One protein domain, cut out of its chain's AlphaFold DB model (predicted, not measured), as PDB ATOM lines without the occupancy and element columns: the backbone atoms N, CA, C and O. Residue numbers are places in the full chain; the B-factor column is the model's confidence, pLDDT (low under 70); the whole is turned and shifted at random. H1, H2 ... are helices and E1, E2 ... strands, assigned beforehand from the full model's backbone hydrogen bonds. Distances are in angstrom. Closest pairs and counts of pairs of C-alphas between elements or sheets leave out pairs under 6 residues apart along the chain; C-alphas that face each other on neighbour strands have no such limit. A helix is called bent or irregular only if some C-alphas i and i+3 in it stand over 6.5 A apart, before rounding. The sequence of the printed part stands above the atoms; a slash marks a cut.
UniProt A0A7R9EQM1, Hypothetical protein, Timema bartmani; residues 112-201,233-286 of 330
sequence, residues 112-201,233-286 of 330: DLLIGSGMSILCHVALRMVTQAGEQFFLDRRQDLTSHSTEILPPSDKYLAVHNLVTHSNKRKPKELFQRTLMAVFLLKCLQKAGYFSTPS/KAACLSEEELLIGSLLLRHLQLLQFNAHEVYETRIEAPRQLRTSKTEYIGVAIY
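Overview. This is residues 112 to 201 and 233 to 286 of the 330 residues of the protein "Hypothetical protein" of Timema bartmani (UniProt A0A7R9EQM1). A small body of crossed helices has a long two-stranded hairpin, E1 and E2, reaching away from it as an arm. H7 runs through the body, H2 and H6 each cross it at a steep tilt, and the short helices H3, H4 and H5 lie near it; at its last residue H7 leads directly into the arm. The printed part has 144 residues, with seven named helices followed by two strands, H1 H2 H3 H4 H5 H6 H7 E1 E2, the strands antiparallel in one sheet; the class is mostly helix. It is loose, with a radius of gyration of the C-alphas of 18.0 A, and elongated, spanning 64 by 39 by 33 A.

Arrangement. H1, residues 112 to 116, is close to but not clearly touching H2, residues 121 to 131, with C-alphas 114 and 124 closest at 7.7 A. H2 touches H7, residues 239 to 258, at a steep tilt of 41 degrees, opposite ways, closest at C-alphas 126 and 251, 5.3 A. H3, residues 135 to 140, is about perpendicular to H7 at 83 degrees, close but not clearly touching, with C-alphas 139 and 240 closest at 7.2 A. H4, residues 142 to 146, and H5, residues 158 to 163, are also close to but not clearly touching H7, closest at C-alphas 142 and 243, 7.9 A, and 163 and 251, 7.6 A. H6, residues 174 to 193, touches H7 with residues 180 to 188 alone, at a steep tilt of 52 degrees, opposite ways, closest at C-alphas 184 and 249, 5.0 A. H6 only just touches H2, with 3 pairs of C-alphas within 8 A, Leu 127 and Leu 187 closest at 6.8 A. E1, residues 259 to 266, and E2, residues 277 to 285, form an antiparallel hairpin at 152 degrees, with N 262 and O 282 at 2.7 A and N 279 and O 264 at 2.8 A within hydrogen-bond range. E2 bends by 60 degrees at residue 282; its C-alpha 284 is 7.1 A from C-alpha 125 of H2. Every O i to N i+4 pair is within hydrogen-bond range in H1, H3, H4, H5 and H6; in H2 6 of 7 are, in H7 14 of 16.

Along the chain. H1 begins at C-alpha 112 (152.433, 169.559, 184.628). H2 is 15.2 A long, H6 28.6 A and H7 27.8 A. H7 is neither bent nor irregular, but only just: C-alphas 253 and 256 are 6.2 A apart. E1 is 22.7 A long and E2 23.3 A, ending at C-alpha 285 (156.785, 182.516, 165.789).

Size, cuts and confidence. The C-alphas farthest apart, of Lys 233 and Arg 271, are 65.6 A apart. Residues 202 to 232 are not printed; C-alphas 201 and 233 are 11.0 A apart across this cut. The link from H4 to H5, 11 residues, is long. Mean pLDDT of the printed part is 86.2; residues 147 to 156, 200 to 201, 233 to 235 and 270 to 274 are under 70.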
ATOM      1  N   ASP A 112     151.982 170.943 184.431       89.75
ATOM      2  CA  ASP A 112     152.433 169.559 184.628       89.75
ATOM      3  C   ASP A 112     151.739 168.584 183.671       89.75
ATOM      4  O   ASP A 112     152.373 167.674 183.143       89.75
ATOM      5  N   LEU A 113     150.449 168.801 183.391       92.06
ATOM      6  CA  LEU A 113     149.702 168.015 182.410       92.06
ATOM      7  C   LEU A 113     150.218 168.273 180.990       92.06
ATOM      8  O   LEU A 113     150.407 167.330 180.224       92.06
ATOM      9  N   LEU A 114     150.460 169.537 180.639       91.50
ATOM     10  CA  LEU A 114     150.985 169.931 179.336       91.50
ATOM     11  C   LEU A 114     152.357 169.276 179.119       91.50
ATOM     12  O   LEU A 114     152.524 168.519 178.169       91.50
ATOM     13  N   ILE A 115     153.303 169.444 180.044       88.75
ATOM     14  CA  ILE A 115     154.647 168.848 179.940       88.75
ATOM     15  C   ILE A 115     154.580 167.314 179.996       88.75
ATOM     16  O   ILE A 115     155.152 166.631 179.146       88.75
ATOM     17  N   GLY A 116     153.853 166.767 180.972       89.69
ATOM     18  CA  GLY A 116     153.752 165.330 181.231       89.69
ATOM     19  C   GLY A 116     153.025 164.547 180.137       89.69
ATOM     20  O   GLY A 116     153.263 163.351 179.986       89.69
ATOM     21  N   SER A 117     152.196 165.208 179.322       89.12
ATOM     22  CA  SER A 117     151.543 164.586 178.159       89.12
ATOM     23  C   SER A 117     152.512 164.202 177.032       89.12
ATOM     24  O   SER A 117     152.115 163.515 176.090       89.12
ATOM     25  N   GLY A 118     153.771 164.657 177.094       86.94
ATOM     26  CA  GLY A 118     154.753 164.462 176.026       86.94
ATOM     27  C   GLY A 118     154.473 165.307 174.780       86.94
ATOM     28  O   GLY A 118     154.996 165.014 173.702       86.94
ATOM     29  N   MET A 119     153.634 166.344 174.893       89.00
ATOM     30  CA  MET A 119     153.353 167.247 173.781       89.00
ATOM     31  C   MET A 119     154.616 167.995 173.338       89.00
ATOM     32  O   MET A 119     155.464 168.391 174.136       89.00
ATOM     33  N   SER A 120     154.721 168.246 172.034       91.94
ATOM     34  CA  SER A 120     155.782 169.100 171.500       91.94
ATOM     35  C   SER A 120     155.643 170.530 172.032       91.94
ATOM     36  O   SER A 120     154.527 171.041 172.142       91.94
ATOM     37  N   ILE A 121     156.766 171.227 172.228       94.19
ATOM     38  CA  ILE A 121     156.794 172.669 172.529       94.19
ATOM     39  C   ILE A 121     155.986 173.501 171.516       94.19
ATOM     40  O   ILE A 121     155.399 174.516 171.878       94.19
ATOM     41  N   LEU A 122     155.856 173.043 170.263       96.25
ATOM     42  CA  LEU A 122     155.004 173.690 169.257       96.25
ATOM     43  C   LEU A 122     153.519 173.669 169.635       96.25
ATOM     44  O   LEU A 122     152.785 174.589 169.292       96.25
ATOM     45  N   CYS A 123     153.069 172.648 170.360       96.75
ATOM     46  CA  CYS A 123     151.704 172.599 170.872       96.75
ATOM     47  C   CYS A 123     151.495 173.660 171.960       96.75
ATOM     48  O   CYS A 123     150.428 174.263 172.037       96.75
ATOM     49  N   HIS A 124     152.531 173.953 172.750       95.81
ATOM     50  CA  HIS A 124     152.484 175.018 173.750       95.81
ATOM     51  C   HIS A 124     152.495 176.404 173.094       95.81
ATOM     52  O   HIS A 124     151.707 177.269 173.470       95.81
ATOM     53  N   VAL A 125     153.294 176.592 172.036       96.88
ATOM     54  CA  VAL A 125     153.253 177.823 171.229       96.88
ATOM     55  C   VAL A 125     151.869 178.004 170.597       96.88
ATOM     56  O   VAL A 125     151.316 179.097 170.672       96.88
ATOM     57  N   ALA A 126     151.263 176.942 170.047       98.00
ATOM     58  CA  ALA A 126     149.909 176.988 169.484       98.00
ATOM     59  C   ALA A 126     148.853 177.417 170.513       98.00
ATOM     60  O   ALA A 126     147.954 178.188 170.174       98.00
ATOM     61  N   LEU A 127     148.984 176.942 171.758       97.50
ATOM     62  CA  LEU A 127     148.139 177.356 172.876       97.50
ATOM     63  C   LEU A 127     148.305 178.854 173.159       97.50
ATOM     64  O   LEU A 127     147.313 179.578 173.175       97.50
ATOM     65  N   ARG A 128     149.550 179.338 173.298       97.19
ATOM     66  CA  ARG A 128     149.829 180.763 173.560       97.19
ATOM     67  C   ARG A 128     149.358 181.690 172.450       97.19
ATOM     68  O   ARG A 128     148.827 182.751 172.750       97.19
ATOM     69  N   MET A 129     149.465 181.267 171.188       97.00
ATOM     70  CA  MET A 129     148.952 182.026 170.040       97.00
ATOM     71  C   MET A 129     147.458 182.358 170.154       97.00
ATOM     72  O   MET A 129     147.036 183.380 169.610       97.00
ATOM     73  N   VAL A 130     146.685 181.500 170.831       96.88
ATOM     74  CA  VAL A 130     145.267 181.708 171.143       96.88
ATOM     75  C   VAL A 130     145.118 182.488 172.451       96.88
ATOM     76  O   VAL A 130     144.514 183.558 172.477       96.88
ATOM     77  N   THR A 131     145.706 181.995 173.541       96.69
ATOM     78  CA  THR A 131     145.421 182.508 174.889       96.69
ATOM     79  C   THR A 131     145.878 183.941 175.131       96.69
ATOM     80  O   THR A 131     145.279 184.637 175.944       96.69
ATOM     81  N   GLN A 132     146.902 184.414 174.421       94.19
ATOM     82  CA  GLN A 132     147.383 185.787 174.567       94.19
ATOM     83  C   GLN A 132     146.483 186.841 173.893       94.19
ATOM     84  O   GLN A 132     146.556 188.009 174.264       94.19
ATOM     85  N   ALA A 133     145.683 186.455 172.889       91.19
ATOM     86  CA  ALA A 133     144.801 187.370 172.157       91.19
ATOM     87  C   ALA A 133     143.387 187.417 172.764       91.19
ATOM     88  O   ALA A 133     142.728 188.453 172.715       91.19
ATOM     89  N   GLY A 134     142.958 186.315 173.390       90.62
ATOM     90  CA  GLY A 134     141.656 186.187 174.038       90.62
ATOM     91  C   GLY A 134     140.539 185.770 173.079       90.62
ATOM     92  O   GLY A 134     140.671 185.836 171.860       90.62
ATOM     93  N   GLU A 135     139.426 185.301 173.643       92.69
ATOM     94  CA  GLU A 135     138.303 184.737 172.884       92.69
ATOM     95  C   GLU A 135     137.677 185.764 171.930       92.69
ATOM     96  O   GLU A 135     137.597 185.516 170.727       92.69
ATOM     97  N   GLN A 136     137.299 186.934 172.460       92.69
ATOM     98  CA  GLN A 136     136.595 187.984 171.712       92.69
ATOM     99  C   GLN A 136     137.376 188.456 170.484       92.69
ATOM    100  O   GLN A 136     136.793 188.629 169.421       92.69
ATOM    101  N   PHE A 137     138.708 188.535 170.589       93.44
ATOM    102  CA  PHE A 137     139.566 188.878 169.457       93.44
ATOM    103  C   PHE A 137     139.298 187.979 168.241       93.44
ATOM    104  O   PHE A 137     139.176 188.473 167.126       93.44
ATOM    105  N   PHE A 138     139.173 186.662 168.429       94.00
ATOM    106  CA  PHE A 138     138.916 185.747 167.311       94.00
ATOM    107  C   PHE A 138     137.460 185.767 166.849       94.00
ATOM    108  O   PHE A 138     137.207 185.584 165.656       94.00
ATOM    109  N   LEU A 139     136.514 185.989 167.764       91.75
ATOM    110  CA  LEU A 139     135.092 186.070 167.431       91.75
ATOM    111  C   LEU A 139     134.796 187.272 166.530       91.75
ATOM    112  O   LEU A 139     134.170 187.095 165.484       91.75
ATOM    113  N   ASP A 140     135.347 188.440 166.861       92.00
ATOM    114  CA  ASP A 140     135.201 189.673 166.075       92.00
ATOM    115  C   ASP A 140     135.761 189.531 164.649       92.00
ATOM    116  O   ASP A 140     135.354 190.233 163.726       92.00
ATOM    117  N   ARG A 141     136.689 188.588 164.453       89.25
ATOM    118  CA  ARG A 141     137.447 188.384 163.210       89.25
ATOM    119  C   ARG A 141     137.047 187.111 162.469       89.25
ATOM    120  O   ARG A 141     137.739 186.689 161.544       89.25
ATOM    121  N   ARG A 142     135.934 186.474 162.849       88.12
ATOM    122  CA  ARG A 142     135.499 185.172 162.309       88.12
ATOM    123  C   ARG A 142     135.473 185.147 160.775       88.12
ATOM    124  O   ARG A 142     135.921 184.173 160.177       88.12
ATOM    125  N   GLN A 143     135.002 186.223 160.142       85.44
ATOM    126  CA  GLN A 143     134.934 186.328 158.680       85.44
ATOM    127  C   GLN A 143     136.334 186.325 158.045       85.44
ATOM    128  O   GLN A 143     136.611 185.491 157.179       85.44
ATOM    129  N   ASP A 144     137.247 187.153 158.553       84.88
ATOM    130  CA  ASP A 144     138.624 187.253 158.054       84.88
ATOM    131  C   ASP A 144     139.369 185.918 158.162       84.88
ATOM    132  O   ASP A 144     140.101 185.534 157.251       84.88
ATOM    133  N   LEU A 145     139.140 185.170 159.246       84.81
ATOM    134  CA  LEU A 145     139.812 183.894 159.520       84.81
ATOM    135  C   LEU A 145     139.321 182.743 158.638       84.81
ATOM    136  O   LEU A 145     140.072 181.802 158.375       84.81
ATOM    137  N   THR A 146     138.086 182.820 158.144       74.00
ATOM    138  CA  THR A 146     137.581 181.865 157.145       74.00
ATOM    139  C   THR A 146     138.082 182.173 155.735       74.00
ATOM    140  O   THR A 146     138.164 181.273 154.895       74.00
ATOM    141  N   SER A 147     138.478 183.423 155.478       69.50
ATOM    142  CA  SER A 147     139.026 183.848 154.196       69.50
ATOM    143  C   SER A 147     140.533 183.564 154.117       69.50
ATOM    144  O   SER A 147     141.344 184.045 154.907       69.50
ATOM    145  N   HIS A 148     140.948 182.755 153.146       64.62
ATOM    146  CA  HIS A 148     142.368 182.560 152.863       64.62
ATOM    147  C   HIS A 148     142.858 183.653 151.907       64.62
ATOM    148  O   HIS A 148     142.731 183.514 150.692       64.62
ATOM    149  N   SER A 149     143.453 184.724 152.441       65.19
ATOM    150  CA  SER A 149     144.154 185.705 151.604       65.19
ATOM    151  C   SER A 149     145.587 185.259 151.313       65.19
ATOM    152  O   SER A 149     146.322 184.807 152.195       65.19
ATOM    153  N   THR A 150     145.993 185.396 150.049       62.00
ATOM    154  CA  THR A 150     147.384 185.177 149.621       62.00
ATOM    155  C   THR A 150     148.193 186.472 149.534       62.00
ATOM    156  O   THR A 150     149.381 186.427 149.212       62.00
ATOM    157  N   GLU A 151     147.565 187.609 149.837       65.19
ATOM    158  CA  GLU A 151     148.181 188.931 149.773       65.19
ATOM    159  C   GLU A 151     149.039 189.220 151.014       65.19
ATOM    160  O   GLU A 151     148.968 188.531 152.041       65.19
ATOM    161  N   ILE A 152     149.921 190.210 150.885       62.03
ATOM    162  CA  ILE A 152     150.686 190.751 152.009       62.03
ATOM    163  C   ILE A 152     149.723 191.630 152.790       62.03
ATOM    164  O   ILE A 152     149.143 192.566 152.250       62.03
ATOM    165  N   LEU A 153     149.519 191.283 154.053       65.69
ATOM    166  CA  LEU A 153     148.601 192.016 154.905       65.69
ATOM    167  C   LEU A 153     149.260 193.276 155.458       65.69
ATOM    168  O   LEU A 153     150.481 193.289 155.634       65.69
ATOM    169  N   PRO A 154     148.462 194.306 155.785       60.34
ATOM    170  CA  PRO A 154     148.975 195.500 156.428       60.34
ATOM    171  C   PRO A 154     149.751 195.146 157.707       60.34
ATOM    172  O   PRO A 154     149.318 194.275 158.472       60.34
ATOM    173  N   PRO A 155     150.851 195.858 158.008       59.00
ATOM    174  CA  PRO A 155     151.711 195.561 159.156       59.00
ATOM    175  C   PRO A 155     151.014 195.716 160.520       59.00
ATOM    176  O   PRO A 155     151.560 195.298 161.543       59.00
ATOM    177  N   SER A 156     149.811 196.297 160.555       64.38
ATOM    178  CA  SER A 156     148.992 196.437 161.759       64.38
ATOM    179  C   SER A 156     148.426 195.108 162.271       64.38
ATOM    180  O   SER A 156     148.181 194.987 163.470       64.38
ATOM    181  N   ASP A 157     148.244 194.100 161.409       77.69
ATOM    182  CA  ASP A 157     147.571 192.850 161.773       77.69
ATOM    183  C   ASP A 157     148.528 191.653 161.875       77.69
ATOM    184  O   ASP A 157     148.620 190.782 161.003       77.69
ATOM    185  N   LYS A 158     149.252 191.605 162.997       84.06
ATOM    186  CA  LYS A 158     150.261 190.570 163.267       84.06
ATOM    187  C   LYS A 158     149.677 189.158 163.285       84.06
ATOM    188  O   LYS A 158     150.353 188.226 162.853       84.06
ATOM    189  N   TYR A 159     148.450 188.981 163.784       90.75
ATOM    190  CA  TYR A 159     147.857 187.647 163.856       90.75
ATOM    191  C   TYR A 159     147.508 187.127 162.472       90.75
ATOM    192  O   TYR A 159     147.871 185.998 162.153       90.75
ATOM    193  N   LEU A 160     146.857 187.934 161.630       88.62
ATOM    194  CA  LEU A 160     146.456 187.467 160.306       88.62
ATOM    195  C   LEU A 160     147.678 187.188 159.413       88.62
ATOM    196  O   LEU A 160     147.669 186.232 158.634       88.62
ATOM    197  N   ALA A 161     148.772 187.939 159.602       88.00
ATOM    198  CA  ALA A 161     150.063 187.633 158.990       88.00
ATOM    199  C   ALA A 161     150.568 186.225 159.367       88.00
ATOM    200  O   ALA A 161     150.954 185.463 158.480       88.00
ATOM    201  N   VAL A 162     150.495 185.842 160.651       90.12
ATOM    202  CA  VAL A 162     150.832 184.480 161.112       90.12
ATOM    203  C   VAL A 162     149.814 183.447 160.619       90.12
ATOM    204  O   VAL A 162     150.195 182.369 160.162       90.12
ATOM    205  N   HIS A 163     148.523 183.767 160.683       90.44
ATOM    206  CA  HIS A 163     147.434 182.894 160.260       90.44
ATOM    207  C   HIS A 163     147.592 182.489 158.793       90.44
ATOM    208  O   HIS A 163     147.345 181.336 158.452       90.44
ATOM    209  N   ASN A 164     148.055 183.397 157.932       88.69
ATOM    210  CA  ASN A 164     148.234 183.150 156.502       88.69
ATOM    211  C   ASN A 164     149.580 182.505 156.139       88.69
ATOM    212  O   ASN A 164     149.896 182.401 154.953       88.69
ATOM    213  N   LEU A 165     150.381 182.063 157.113       89.19
ATOM    214  CA  LEU A 165     151.588 181.279 156.848       89.19
ATOM    215  C   LEU A 165     151.259 179.876 156.318       89.19
ATOM    216  O   LEU A 165     150.164 179.340 156.498       89.19
ATOM    217  N   VAL A 166     152.230 179.274 155.630       89.00
ATOM    218  CA  VAL A 166     152.046 177.990 154.945       89.00
ATOM    219  C   VAL A 166     151.880 176.834 155.939       89.00
ATOM    220  O   VAL A 166     152.653 176.685 156.882       89.00
ATOM    221  N   THR A 167     150.882 175.979 155.710       90.06
ATOM    222  CA  THR A 167     150.579 174.805 156.556       90.06
ATOM    223  C   THR A 167     150.973 173.470 155.918       90.06
ATOM    224  O   THR A 167     151.001 172.439 156.599       90.06
ATOM    225  N   HIS A 168     151.190 173.474 154.594       88.88
ATOM    226  CA  HIS A 168     151.307 172.295 153.729       88.88
ATOM    227  C   HIS A 168     150.214 171.234 153.949       88.88
ATOM    228  O   HIS A 168     150.458 170.050 153.729       88.88
ATOM    229  N   SER A 169     149.006 171.637 154.368       86.06
ATOM    230  CA  SER A 169     147.919 170.721 154.751       86.06
ATOM    231  C   SER A 169     147.616 169.653 153.696       86.06
ATOM    232  O   SER A 169     147.431 168.491 154.038       86.06
ATOM    233  N   ASN A 170     147.657 170.020 152.414       86.75
ATOM    234  CA  ASN A 170     147.408 169.128 151.278       86.75
ATOM    235  C   ASN A 170     148.514 168.089 151.012       86.75
ATOM    236  O   ASN A 170     148.274 167.123 150.297       86.75
ATOM    237  N   LYS A 171     149.721 168.274 151.560       88.88
ATOM    238  CA  LYS A 171     150.853 167.341 151.409       88.88
ATOM    239  C   LYS A 171     151.016 166.407 152.616       88.88
ATOM    240  O   LYS A 171     151.915 165.568 152.624       88.88
ATOM    241  N   ARG A 172     150.191 166.568 153.658       89.50
ATOM    242  CA  ARG A 172     150.315 165.824 154.919       89.50
ATOM    243  C   ARG A 172     149.706 164.434 154.811       89.50
ATOM    244  O   ARG A 172     148.651 164.235 154.217       89.50
ATOM    245  N   LYS A 173     150.353 163.467 155.462       93.56
ATOM    246  CA  LYS A 173     149.828 162.103 155.576       93.56
ATOM    247  C   LYS A 173     148.652 162.068 156.568       93.56
ATOM    248  O   LYS A 173     148.715 162.763 157.586       93.56
ATOM    249  N   PRO A 174     147.647 161.192 156.377       93.75
ATOM    250  CA  PRO A 174     146.515 161.065 157.301       93.75
ATOM    251  C   PRO A 174     146.923 160.851 158.767       93.75
ATOM    252  O   PRO A 174     146.354 161.467 159.662       93.75
ATOM    253  N   LYS A 175     147.971 160.052 159.020       93.19
ATOM    254  CA  LYS A 175     148.519 159.829 160.369       93.19
ATOM    255  C   LYS A 175     148.981 161.128 161.046       93.19
ATOM    256  O   LYS A 175     148.742 161.318 162.235       93.19
ATOM    257  N   GLU A 176     149.632 162.024 160.305       89.38
ATOM    258  CA  GLU A 176     150.135 163.297 160.841       89.38
ATOM    259  C   GLU A 176     149.011 164.298 161.113       89.38
ATOM    260  O   GLU A 176     149.101 165.079 162.066       89.38
ATOM    261  N   LEU A 177     147.972 164.278 160.271       90.56
ATOM    262  CA  LEU A 177     146.756 165.061 160.469       90.56
ATOM    263  C   LEU A 177     146.017 164.579 161.716       90.56
ATOM    264  O   LEU A 177     145.713 165.391 162.580       90.56
ATOM    265  N   PHE A 178     145.836 163.265 161.867       93.31
ATOM    266  CA  PHE A 178     145.196 162.674 163.042       93.31
ATOM    267  C   PHE A 178     145.893 163.071 164.351       93.31
ATOM    268  O   PHE A 178     145.236 163.532 165.280       93.31
ATOM    269  N   GLN A 179     147.226 162.972 164.410       92.19
ATOM    270  CA  GLN A 179     147.993 163.389 165.590       92.19
ATOM    271  C   GLN A 179     147.783 164.872 165.934       92.19
ATOM    272  O   GLN A 179     147.667 165.220 167.106       92.19
ATOM    273  N   ARG A 180     147.696 165.752 164.928       93.19
ATOM    274  CA  ARG A 180     147.442 167.188 165.146       93.19
ATOM    275  C   ARG A 180     146.022 167.460 165.589       93.19
ATOM    276  O   ARG A 180     145.837 168.275 166.481       93.19
ATOM    277  N   THR A 181     145.046 166.767 165.015       94.62
ATOM    278  CA  THR A 181     143.653 166.854 165.456       94.62
ATOM    279  C   THR A 181     143.525 166.410 166.908       94.62
ATOM    280  O   THR A 181     142.915 167.119 167.700       94.62
ATOM    281  N   LEU A 182     144.171 165.305 167.293       94.56
ATOM    282  CA  LEU A 182     144.179 164.837 168.678       94.56
ATOM    283  C   LEU A 182     144.777 165.885 169.631       94.56
ATOM    284  O   LEU A 182     144.186 166.172 170.668       94.56
ATOM    285  N   MET A 183     145.909 166.498 169.264       95.25
ATOM    286  CA  MET A 183     146.519 167.567 170.066       95.25
ATOM    287  C   MET A 183     145.669 168.840 170.101       95.25
ATOM    288  O   MET A 183     145.552 169.454 171.154       95.25
ATOM    289  N   ALA A 184     145.025 169.222 168.997       96.81
ATOM    290  CA  ALA A 184     144.113 170.365 168.967       96.81
ATOM    291  C   ALA A 184     142.920 170.151 169.910       96.81
ATOM    292  O   ALA A 184     142.580 171.047 170.677       96.81
ATOM    293  N   VAL A 185     142.335 168.950 169.906       95.69
ATOM    294  CA  VAL A 185     141.247 168.578 170.823       95.69
ATOM    295  C   VAL A 185     141.731 168.566 172.273       95.69
ATOM    296  O   VAL A 185     141.041 169.088 173.145       95.69
ATOM    297  N   PHE A 186     142.921 168.026 172.547       95.00
ATOM    298  CA  PHE A 186     143.521 168.051 173.884       95.00
ATOM    299  C   PHE A 186     143.716 169.486 174.403       95.00
ATOM    300  O   PHE A 186     143.300 169.803 175.518       95.00
ATOM    301  N   LEU A 187     144.278 170.375 173.579       96.69
ATOM    302  CA  LEU A 187     144.457 171.787 173.923       96.69
ATOM    303  C   LEU A 187     143.117 172.503 174.120       96.69
ATOM    304  O   LEU A 187     142.965 173.254 175.080       96.69
ATOM    305  N   LEU A 188     142.124 172.231 173.268       96.38
ATOM    306  CA  LEU A 188     140.775 172.778 173.413       96.38
ATOM    307  C   LEU A 188     140.142 172.351 174.745       96.38
ATOM    308  O   LEU A 188     139.559 173.177 175.444       96.38
ATOM    309  N   LYS A 189     140.311 171.084 175.143       94.06
ATOM    310  CA  LYS A 189     139.844 170.579 176.443       94.06
ATOM    311  C   LYS A 189     140.553 171.268 177.610       94.06
ATOM    312  O   LYS A 189     139.898 171.576 178.605       94.06
ATOM    313  N   CYS A 190     141.848 171.568 177.482       94.56
ATOM    314  CA  CYS A 190     142.565 172.374 178.474       94.56
ATOM    315  C   CYS A 190     141.966 173.786 178.579       94.56
ATOM    316  O   CYS A 190     141.671 174.227 179.684       94.56
ATOM    317  N   LEU A 191     141.692 174.456 177.453       95.62
ATOM    318  CA  LEU A 191     141.066 175.788 177.433       95.62
ATOM    319  C   LEU A 191     139.666 175.804 178.063       95.62
ATOM    320  O   LEU A 191     139.356 176.705 178.841       95.62
ATOM    321  N   GLN A 192     138.844 174.791 177.773       93.25
ATOM    322  CA  GLN A 192     137.522 174.621 178.388       93.25
ATOM    323  C   GLN A 192     137.626 174.531 179.915       93.25
ATOM    324  O   GLN A 192     136.891 175.200 180.641       93.25
ATOM    325  N   LYS A 193     138.565 173.721 180.420       92.56
ATOM    326  CA  LYS A 193     138.766 173.543 181.864       92.56
ATOM    327  C   LYS A 193     139.416 174.756 182.529       92.56
ATOM    328  O   LYS A 193     139.076 175.047 183.670       92.56
ATOM    329  N   ALA A 194     140.251 175.491 181.802       93.50
ATOM    330  CA  ALA A 194     140.898 176.712 182.267       93.50
ATOM    331  C   ALA A 194     139.982 177.952 182.285       93.50
ATOM    332  O   ALA A 194     140.442 179.032 182.653       93.50
ATOM    333  N   GLY A 195     138.720 177.831 181.856       93.12
ATOM    334  CA  GLY A 195     137.786 178.961 181.809       93.12
ATOM    335  C   GLY A 195     138.150 179.997 180.743       93.12
ATOM    336  O   GLY A 195     138.052 181.196 180.986       93.12
ATOM    337  N   TYR A 196     138.631 179.549 179.578       95.06
ATOM    338  CA  TYR A 196     138.933 180.437 178.451       95.06
ATOM    339  C   TYR A 196     137.681 181.027 177.794       95.06
ATOM    340  O   TYR A 196     137.709 182.174 177.359       95.06
ATOM    341  N   PHE A 197     136.608 180.239 177.722       93.44
ATOM    342  CA  PHE A 197     135.358 180.616 177.069       93.44
ATOM    343  C   PHE A 197     134.437 181.354 178.040       93.44
ATOM    344  O   PHE A 197     134.284 180.947 179.194       93.44
ATOM    345  N   SER A 198     133.818 182.431 177.560       83.31
ATOM    346  CA  SER A 198     132.875 183.251 178.333       83.31
ATOM    347  C   SER A 198     131.564 182.512 178.603       83.31
ATOM    348  O   SER A 198     130.899 182.751 179.612       83.31
ATOM    349  N   THR A 199     131.191 181.601 177.704       72.88
ATOM    350  CA  THR A 199     130.076 180.677 177.885       72.88
ATOM    351  C   THR A 199     130.599 179.371 178.488       72.88
ATOM    352  O   THR A 199     131.525 178.762 177.944       72.88
ATOM    353  N   PRO A 200     130.044 178.907 179.623       59.62
ATOM    354  CA  PRO A 200     130.422 177.611 180.162       59.62
ATOM    355  C   PRO A 200     130.079 176.529 179.139       59.62
ATOM    356  O   PRO A 200     128.986 176.514 178.566       59.62
ATOM    357  N   SER A 201     131.026 175.618 178.918       55.56
ATOM    358  CA  SER A 201     130.796 174.464 178.049       55.56
ATOM    359  C   SER A 201     129.566 173.689 178.538       55.56
ATOM    360  O   SER A 201     129.322 173.605 179.744       55.56
ATOM    361  N   LYS A 233     124.991 165.198 172.607       43.19
ATOM    362  CA  LYS A 233     124.857 166.570 173.127       43.19
ATOM    363  C   LYS A 233     126.073 167.016 173.952       43.19
ATOM    364  O   LYS A 233     126.481 168.164 173.830       43.19
ATOM    365  N   ALA A 234     126.702 166.109 174.705       49.69
ATOM    366  CA  ALA A 234     127.989 166.336 175.375       49.69
ATOM    367  C   ALA A 234     129.185 166.359 174.395       49.69
ATOM    368  O   ALA A 234     130.259 166.852 174.741       49.69
ATOM    369  N   ALA A 235     129.010 165.837 173.173       55.84
ATOM    370  CA  ALA A 235     130.017 165.862 172.110       55.84
ATOM    371  C   ALA A 235     129.921 167.082 171.177       55.84
ATOM    372  O   ALA A 235     130.852 167.314 170.404       55.84
ATOM    373  N   CYS A 236     128.837 167.861 171.227       70.12
ATOM    374  CA  CYS A 236     128.687 169.032 170.371       70.12
ATOM    375  C   CYS A 236     129.458 170.222 170.948       70.12
ATOM    376  O   CYS A 236     129.090 170.778 171.979       70.12
ATOM    377  N   LEU A 237     130.532 170.602 170.257       83.94
ATOM    378  CA  LEU A 237     131.218 171.873 170.478       83.94
ATOM    379  C   LEU A 237     130.286 173.024 170.080       83.94
ATOM    380  O   LEU A 237     129.597 172.937 169.061       83.94
ATOM    381  N   SER A 238     130.296 174.102 170.860       89.12
ATOM    382  CA  SER A 238     129.721 175.388 170.448       89.12
ATOM    383  C   SER A 238     130.431 175.942 169.202       89.12
ATOM    384  O   SER A 238     131.523 175.490 168.839       89.12
ATOM    385  N   GLU A 239     129.832 176.930 168.531       88.50
ATOM    386  CA  GLU A 239     130.477 177.577 167.378       88.50
ATOM    387  C   GLU A 239     131.800 178.245 167.774       88.50
ATOM    388  O   GLU A 239     132.771 178.209 167.013       88.50
ATOM    389  N   GLU A 240     131.856 178.820 168.976       91.50
ATOM    390  CA  GLU A 240     133.045 179.447 169.550       91.50
ATOM    391  C   GLU A 240     134.153 178.413 169.780       91.50
ATOM    392  O   GLU A 240     135.293 178.595 169.343       91.50
ATOM    393  N   GLU A 241     133.821 177.283 170.407       93.19
ATOM    394  CA  GLU A 241     134.773 176.196 170.652       93.19
ATOM    395  C   GLU A 241     135.252 175.546 169.353       93.19
ATOM    396  O   GLU A 241     136.430 175.196 169.240       93.19
ATOM    397  N   LEU A 242     134.369 175.404 168.359       91.94
ATOM    398  CA  LEU A 242     134.729 174.883 167.044       91.94
ATOM    399  C   LEU A 242     135.685 175.834 166.316       91.94
ATOM    400  O   LEU A 242     136.679 175.376 165.746       91.94
ATOM    401  N   LEU A 243     135.434 177.148 166.381       93.31
ATOM    402  CA  LEU A 243     136.342 178.157 165.839       93.31
ATOM    403  C   LEU A 243     137.719 178.041 166.499       93.31
ATOM    404  O   LEU A 243     138.709 177.823 165.800       93.31
ATOM    405  N   ILE A 244     137.796 178.105 167.830       96.06
ATOM    406  CA  ILE A 244     139.075 178.032 168.551       96.06
ATOM    407  C   ILE A 244     139.781 176.688 168.316       96.06
ATOM    408  O   ILE A 244     140.989 176.658 168.073       96.06
ATOM    409  N   GLY A 245     139.041 175.575 168.303       96.00
ATOM    410  CA  GLY A 245     139.569 174.252 167.966       96.00
ATOM    411  C   GLY A 245     140.165 174.193 166.556       96.00
ATOM    412  O   GLY A 245     141.251 173.639 166.361       96.00
ATOM    413  N   SER A 246     139.503 174.821 165.578       94.44
ATOM    414  CA  SER A 246     140.011 174.924 164.205       94.44
ATOM    415  C   SER A 246     141.289 175.768 164.121       94.44
ATOM    416  O   SER A 246     142.235 175.379 163.427       94.44
ATOM    417  N   LEU A 247     141.374 176.860 164.891       96.06
ATOM    418  CA  LEU A 247     142.566 177.706 164.973       96.06
ATOM    419  C   LEU A 247     143.737 176.962 165.618       96.06
ATOM    420  O   LEU A 247     144.840 176.992 165.076       96.06
ATOM    421  N   LEU A 248     143.511 176.218 166.706       97.50
ATOM    422  CA  LEU A 248     144.534 175.363 167.319       97.50
ATOM    423  C   LEU A 248     145.077 174.338 166.315       97.50
ATOM    424  O   LEU A 248     146.293 174.209 166.149       97.50
ATOM    425  N   LEU A 249     144.191 173.651 165.586       96.06
ATOM    426  CA  LEU A 249     144.588 172.703 164.545       96.06
ATOM    427  C   LEU A 249     145.380 173.384 163.421       96.06
ATOM    428  O   LEU A 249     146.366 172.831 162.922       96.06
ATOM    429  N   ARG A 250     144.979 174.589 163.014       95.00
ATOM    430  CA  ARG A 250     145.712 175.377 162.023       95.00
ATOM    431  C   ARG A 250     147.099 175.772 162.533       95.00
ATOM    432  O   ARG A 250     148.083 175.574 161.818       95.00
ATOM    433  N   HIS A 251     147.202 176.269 163.765       96.94
ATOM    434  CA  HIS A 251     148.466 176.656 164.393       96.94
ATOM    435  C   HIS A 251     149.437 175.470 164.475       96.94
ATOM    436  O   HIS A 251     150.597 175.586 164.087       96.94
ATOM    437  N   LEU A 252     148.959 174.286 164.865       96.19
ATOM    438  CA  LEU A 252     149.773 173.063 164.881       96.19
ATOM    439  C   LEU A 252     150.293 172.659 163.490       96.19
ATOM    440  O   LEU A 252     151.343 172.020 163.368       96.19
ATOM    441  N   GLN A 253     149.566 173.005 162.425       94.62
ATOM    442  CA  GLN A 253     150.002 172.742 161.056       94.62
ATOM    443  C   GLN A 253     150.995 173.787 160.536       94.62
ATOM    444  O   GLN A 253     151.924 173.404 159.825       94.62
ATOM    445  N   LEU A 254     150.840 175.070 160.872       94.44
ATOM    446  CA  LEU A 254     151.782 176.104 160.424       94.44
ATOM    447  C   LEU A 254     153.086 176.093 161.236       94.44
ATOM    448  O   LEU A 254     154.163 176.257 160.667       94.44
ATOM    449  N   LEU A 255     153.036 175.846 162.548       95.12
ATOM    450  CA  LEU A 255     154.209 175.988 163.417       95.12
ATOM    451  C   LEU A 255     155.352 175.038 163.054       95.12
ATOM    452  O   LEU A 255     156.508 175.415 163.182       95.12
ATOM    453  N   GLN A 256     155.056 173.848 162.527       90.75
ATOM    454  CA  GLN A 256     156.090 172.897 162.102       90.75
ATOM    455  C   GLN A 256     157.056 173.468 161.050       90.75
ATOM    456  O   GLN A 256     158.193 173.015 160.972       90.75
ATOM    457  N   PHE A 257     156.601 174.422 160.234       89.25
ATOM    458  CA  PHE A 257     157.381 174.964 159.118       89.25
ATOM    459  C   PHE A 257     157.821 176.410 159.332       89.25
ATOM    460  O   PHE A 257     158.753 176.862 158.681       89.25
ATOM    461  N   ASN A 258     157.148 177.131 160.230       92.38
ATOM    462  CA  ASN A 258     157.333 178.571 160.383       92.38
ATOM    463  C   ASN A 258     157.845 178.973 161.772       92.38
ATOM    464  O   ASN A 258     158.266 180.112 161.961       92.38
ATOM    465  N   ALA A 259     157.789 178.078 162.763       90.19
ATOM    466  CA  ALA A 259     158.334 178.374 164.079       90.19
ATOM    467  C   ALA A 259     159.863 178.382 164.038       90.19
ATOM    468  O   ALA A 259     160.502 177.696 163.241       90.19
ATOM    469  N   HIS A 260     160.448 179.165 164.932       88.62
ATOM    470  CA  HIS A 260     161.878 179.364 164.990       88.62
ATOM    471  C   HIS A 260     162.414 179.084 166.379       88.62
ATOM    472  O   HIS A 260     161.884 179.567 167.381       88.62
ATOM    473  N   GLU A 261     163.517 178.352 166.406       86.62
ATOM    474  CA  GLU A 261     164.292 178.118 167.610       86.62
ATOM    475  C   GLU A 261     164.902 179.437 168.104       86.62
ATOM    476  O   GLU A 261     165.367 180.279 167.326       86.62
ATOM    477  N   VAL A 262     164.844 179.627 169.416       84.12
ATOM    478  CA  VAL A 262     165.408 180.756 170.144       84.12
ATOM    479  C   VAL A 262     166.614 180.238 170.904       84.12
ATOM    480  O   VAL A 262     166.519 179.261 171.649       84.12
ATOM    481  N   TYR A 263     167.739 180.914 170.712       83.44
ATOM    482  CA  TYR A 263     169.009 180.543 171.307       83.44
ATOM    483  C   TYR A 263     169.559 181.655 172.191       83.44
ATOM    484  O   TYR A 263     169.341 182.837 171.928       83.44
ATOM    485  N   GLU A 264     170.323 181.253 173.195       82.12
ATOM    486  CA  GLU A 264     171.178 182.109 174.003       82.12
ATOM    487  C   GLU A 264     172.644 181.784 173.705       82.12
ATOM    488  O   GLU A 264     173.040 180.620 173.718       82.12
ATOM    489  N   THR A 265     173.479 182.801 173.493       81.12
ATOM    490  CA  THR A 265     174.932 182.618 173.423       81.12
ATOM    491  C   THR A 265     175.552 182.839 174.799       81.12
ATOM    492  O   THR A 265     175.469 183.922 175.374       81.12
ATOM    493  N   ARG A 266     176.208 181.805 175.323       77.88
ATOM    494  CA  ARG A 266     176.924 181.809 176.598       77.88
ATOM    495  C   ARG A 266     178.404 182.014 176.366       77.88
ATOM    496  O   ARG A 266     179.000 181.287 175.583       77.88
ATOM    497  N   ILE A 267     179.002 182.954 177.086       76.12
ATOM    498  CA  ILE A 267     180.450 183.166 177.100       76.12
ATOM    499  C   ILE A 267     180.975 182.609 178.427       76.12
ATOM    500  O   ILE A 267     180.589 183.097 179.486       76.12
ATOM    501  N   GLU A 268     181.818 181.575 178.376       70.94
ATOM    502  CA  GLU A 268     182.316 180.884 179.580       70.94
ATOM    503  C   GLU A 268     183.328 181.722 180.375       70.94
ATOM    504  O   GLU A 268     183.389 181.619 181.599       70.94
ATOM    505  N   ALA A 269     184.095 182.585 179.699       70.12
ATOM    506  CA  ALA A 269     185.068 183.473 180.327       70.12
ATOM    507  C   ALA A 269     185.079 184.861 179.660       70.12
ATOM    508  O   ALA A 269     185.006 184.950 178.427       70.12
ATOM    509  N   PRO A 270     185.213 185.962 180.430       68.75
ATOM    510  CA  PRO A 270     185.259 187.313 179.875       68.75
ATOM    511  C   PRO A 270     186.287 187.429 178.742       68.75
ATOM    512  O   PRO A 270     187.431 187.004 178.887       68.75
ATOM    513  N   ARG A 271     185.883 188.037 177.619       65.69
ATOM    514  CA  ARG A 271     186.719 188.279 176.422       65.69
ATOM    515  C   ARG A 271     187.187 187.023 175.665       65.69
ATOM    516  O   ARG A 271     187.998 187.149 174.751       65.69
ATOM    517  N   GLN A 272     186.646 185.838 175.957       67.94
ATOM    518  CA  GLN A 272     186.901 184.620 175.180       67.94
ATOM    519  C   GLN A 272     185.693 184.249 174.316       67.94
ATOM    520  O   GLN A 272     184.936 183.333 174.616       67.94
ATOM    521  N   LEU A 273     185.521 184.948 173.191       66.50
ATOM    522  CA  LEU A 273     184.450 184.634 172.233       66.50
ATOM    523  C   LEU A 273     184.602 183.229 171.624       66.50
ATOM    524  O   LEU A 273     183.615 182.610 171.255       66.50
ATOM    525  N   ARG A 274     185.829 182.694 171.547       69.69
ATOM    526  CA  ARG A 274     186.099 181.368 170.962       69.69
ATOM    527  C   ARG A 274     185.503 180.204 171.755       69.69
ATOM    528  O   ARG A 274     185.287 179.150 171.173       69.69
ATOM    529  N   THR A 275     185.254 180.381 173.050       72.88
ATOM    530  CA  THR A 275     184.632 179.359 173.907       72.88
ATOM    531  C   THR A 275     183.133 179.588 174.081       72.88
ATOM    532  O   THR A 275     182.506 178.957 174.932       72.88
ATOM    533  N   SER A 276     182.529 180.482 173.286       78.75
ATOM    534  CA  SER A 276     181.099 180.731 173.395       78.75
ATOM    535  C   SER A 276     180.285 179.515 172.953       78.75
ATOM    536  O   SER A 276     180.555 178.941 171.897       78.75
ATOM    537  N   LYS A 277     179.259 179.161 173.726       81.94
ATOM    538  CA  LYS A 277     178.321 178.077 173.419       81.94
ATOM    539  C   LYS A 277     176.946 178.642 173.117       81.94
ATOM    540  O   LYS A 277     176.471 179.523 173.823       81.94
ATOM    541  N   THR A 278     176.291 178.104 172.100       81.94
ATOM    542  CA  THR A 278     174.908 178.452 171.772       81.94
ATOM    543  C   THR A 278     173.982 177.423 172.405       81.94
ATOM    544  O   THR A 278     174.053 176.241 172.080       81.94
ATOM    545  N   GLU A 279     173.123 177.862 173.320       84.56
ATOM    546  CA  GLU A 279     172.123 177.020 173.971       84.56
ATOM    547  C   GLU A 279     170.739 177.287 173.394       84.56
ATOM    548  O   GLU A 279     170.306 178.430 173.285       84.56
ATOM    549  N   TYR A 280     170.029 176.221 173.043       86.81
ATOM    550  CA  TYR A 280     168.623 176.286 172.665       86.81
ATOM    551  C   TYR A 280     167.776 176.505 173.922       86.81
ATOM    552  O   TYR A 280     167.894 175.741 174.881       86.81
ATOM    553  N   ILE A 281     166.971 177.569 173.944       88.88
ATOM    554  CA  ILE A 281     166.229 177.989 175.144       88.88
ATOM    555  C   ILE A 281     164.713 178.060 174.947       88.88
ATOM    556  O   ILE A 281     163.980 178.066 175.931       88.88
ATOM    557  N   GLY A 282     164.213 178.113 173.713       90.75
ATOM    558  CA  GLY A 282     162.781 178.298 173.469       90.75
ATOM    559  C   GLY A 282     162.400 178.259 172.000       90.75
ATOM    560  O   GLY A 282     163.255 178.191 171.128       90.75
ATOM    561  N   VAL A 283     161.105 178.353 171.716       92.62
ATOM    562  CA  VAL A 283     160.569 178.452 170.350       92.62
ATOM    563  C   VAL A 283     159.651 179.648 170.251       92.62
ATOM    564  O   VAL A 283     158.888 179.925 171.174       92.62
ATOM    565  N   ALA A 284     159.694 180.341 169.118       91.44
ATOM    566  CA  ALA A 284     158.844 181.488 168.858       91.44
ATOM    567  C   ALA A 284     158.438 181.591 167.383       91.44
ATOM    568  O   ALA A 284     159.128 181.097 166.491       91.44
ATOM    569  N   ILE A 285     157.308 182.248 167.131       91.69
ATOM    570  CA  ILE A 285     156.785 182.516 165.789       91.69
ATOM    571  C   ILE A 285     156.886 184.011 165.475       91.69
ATOM    572  O   ILE A 285     156.499 184.857 166.281       91.69
ATOM    573  N   TYR A 286     157.422 184.322 164.298       90.44
ATOM    574  CA  TYR A 286     157.748 185.673 163.838       90.44
ATOM    575  C   TYR A 286     157.210 185.815 162.407       90.44
ATOM    576  O   TYR A 286     157.771 185.180 161.509       90.44
TER     577      TYR A 286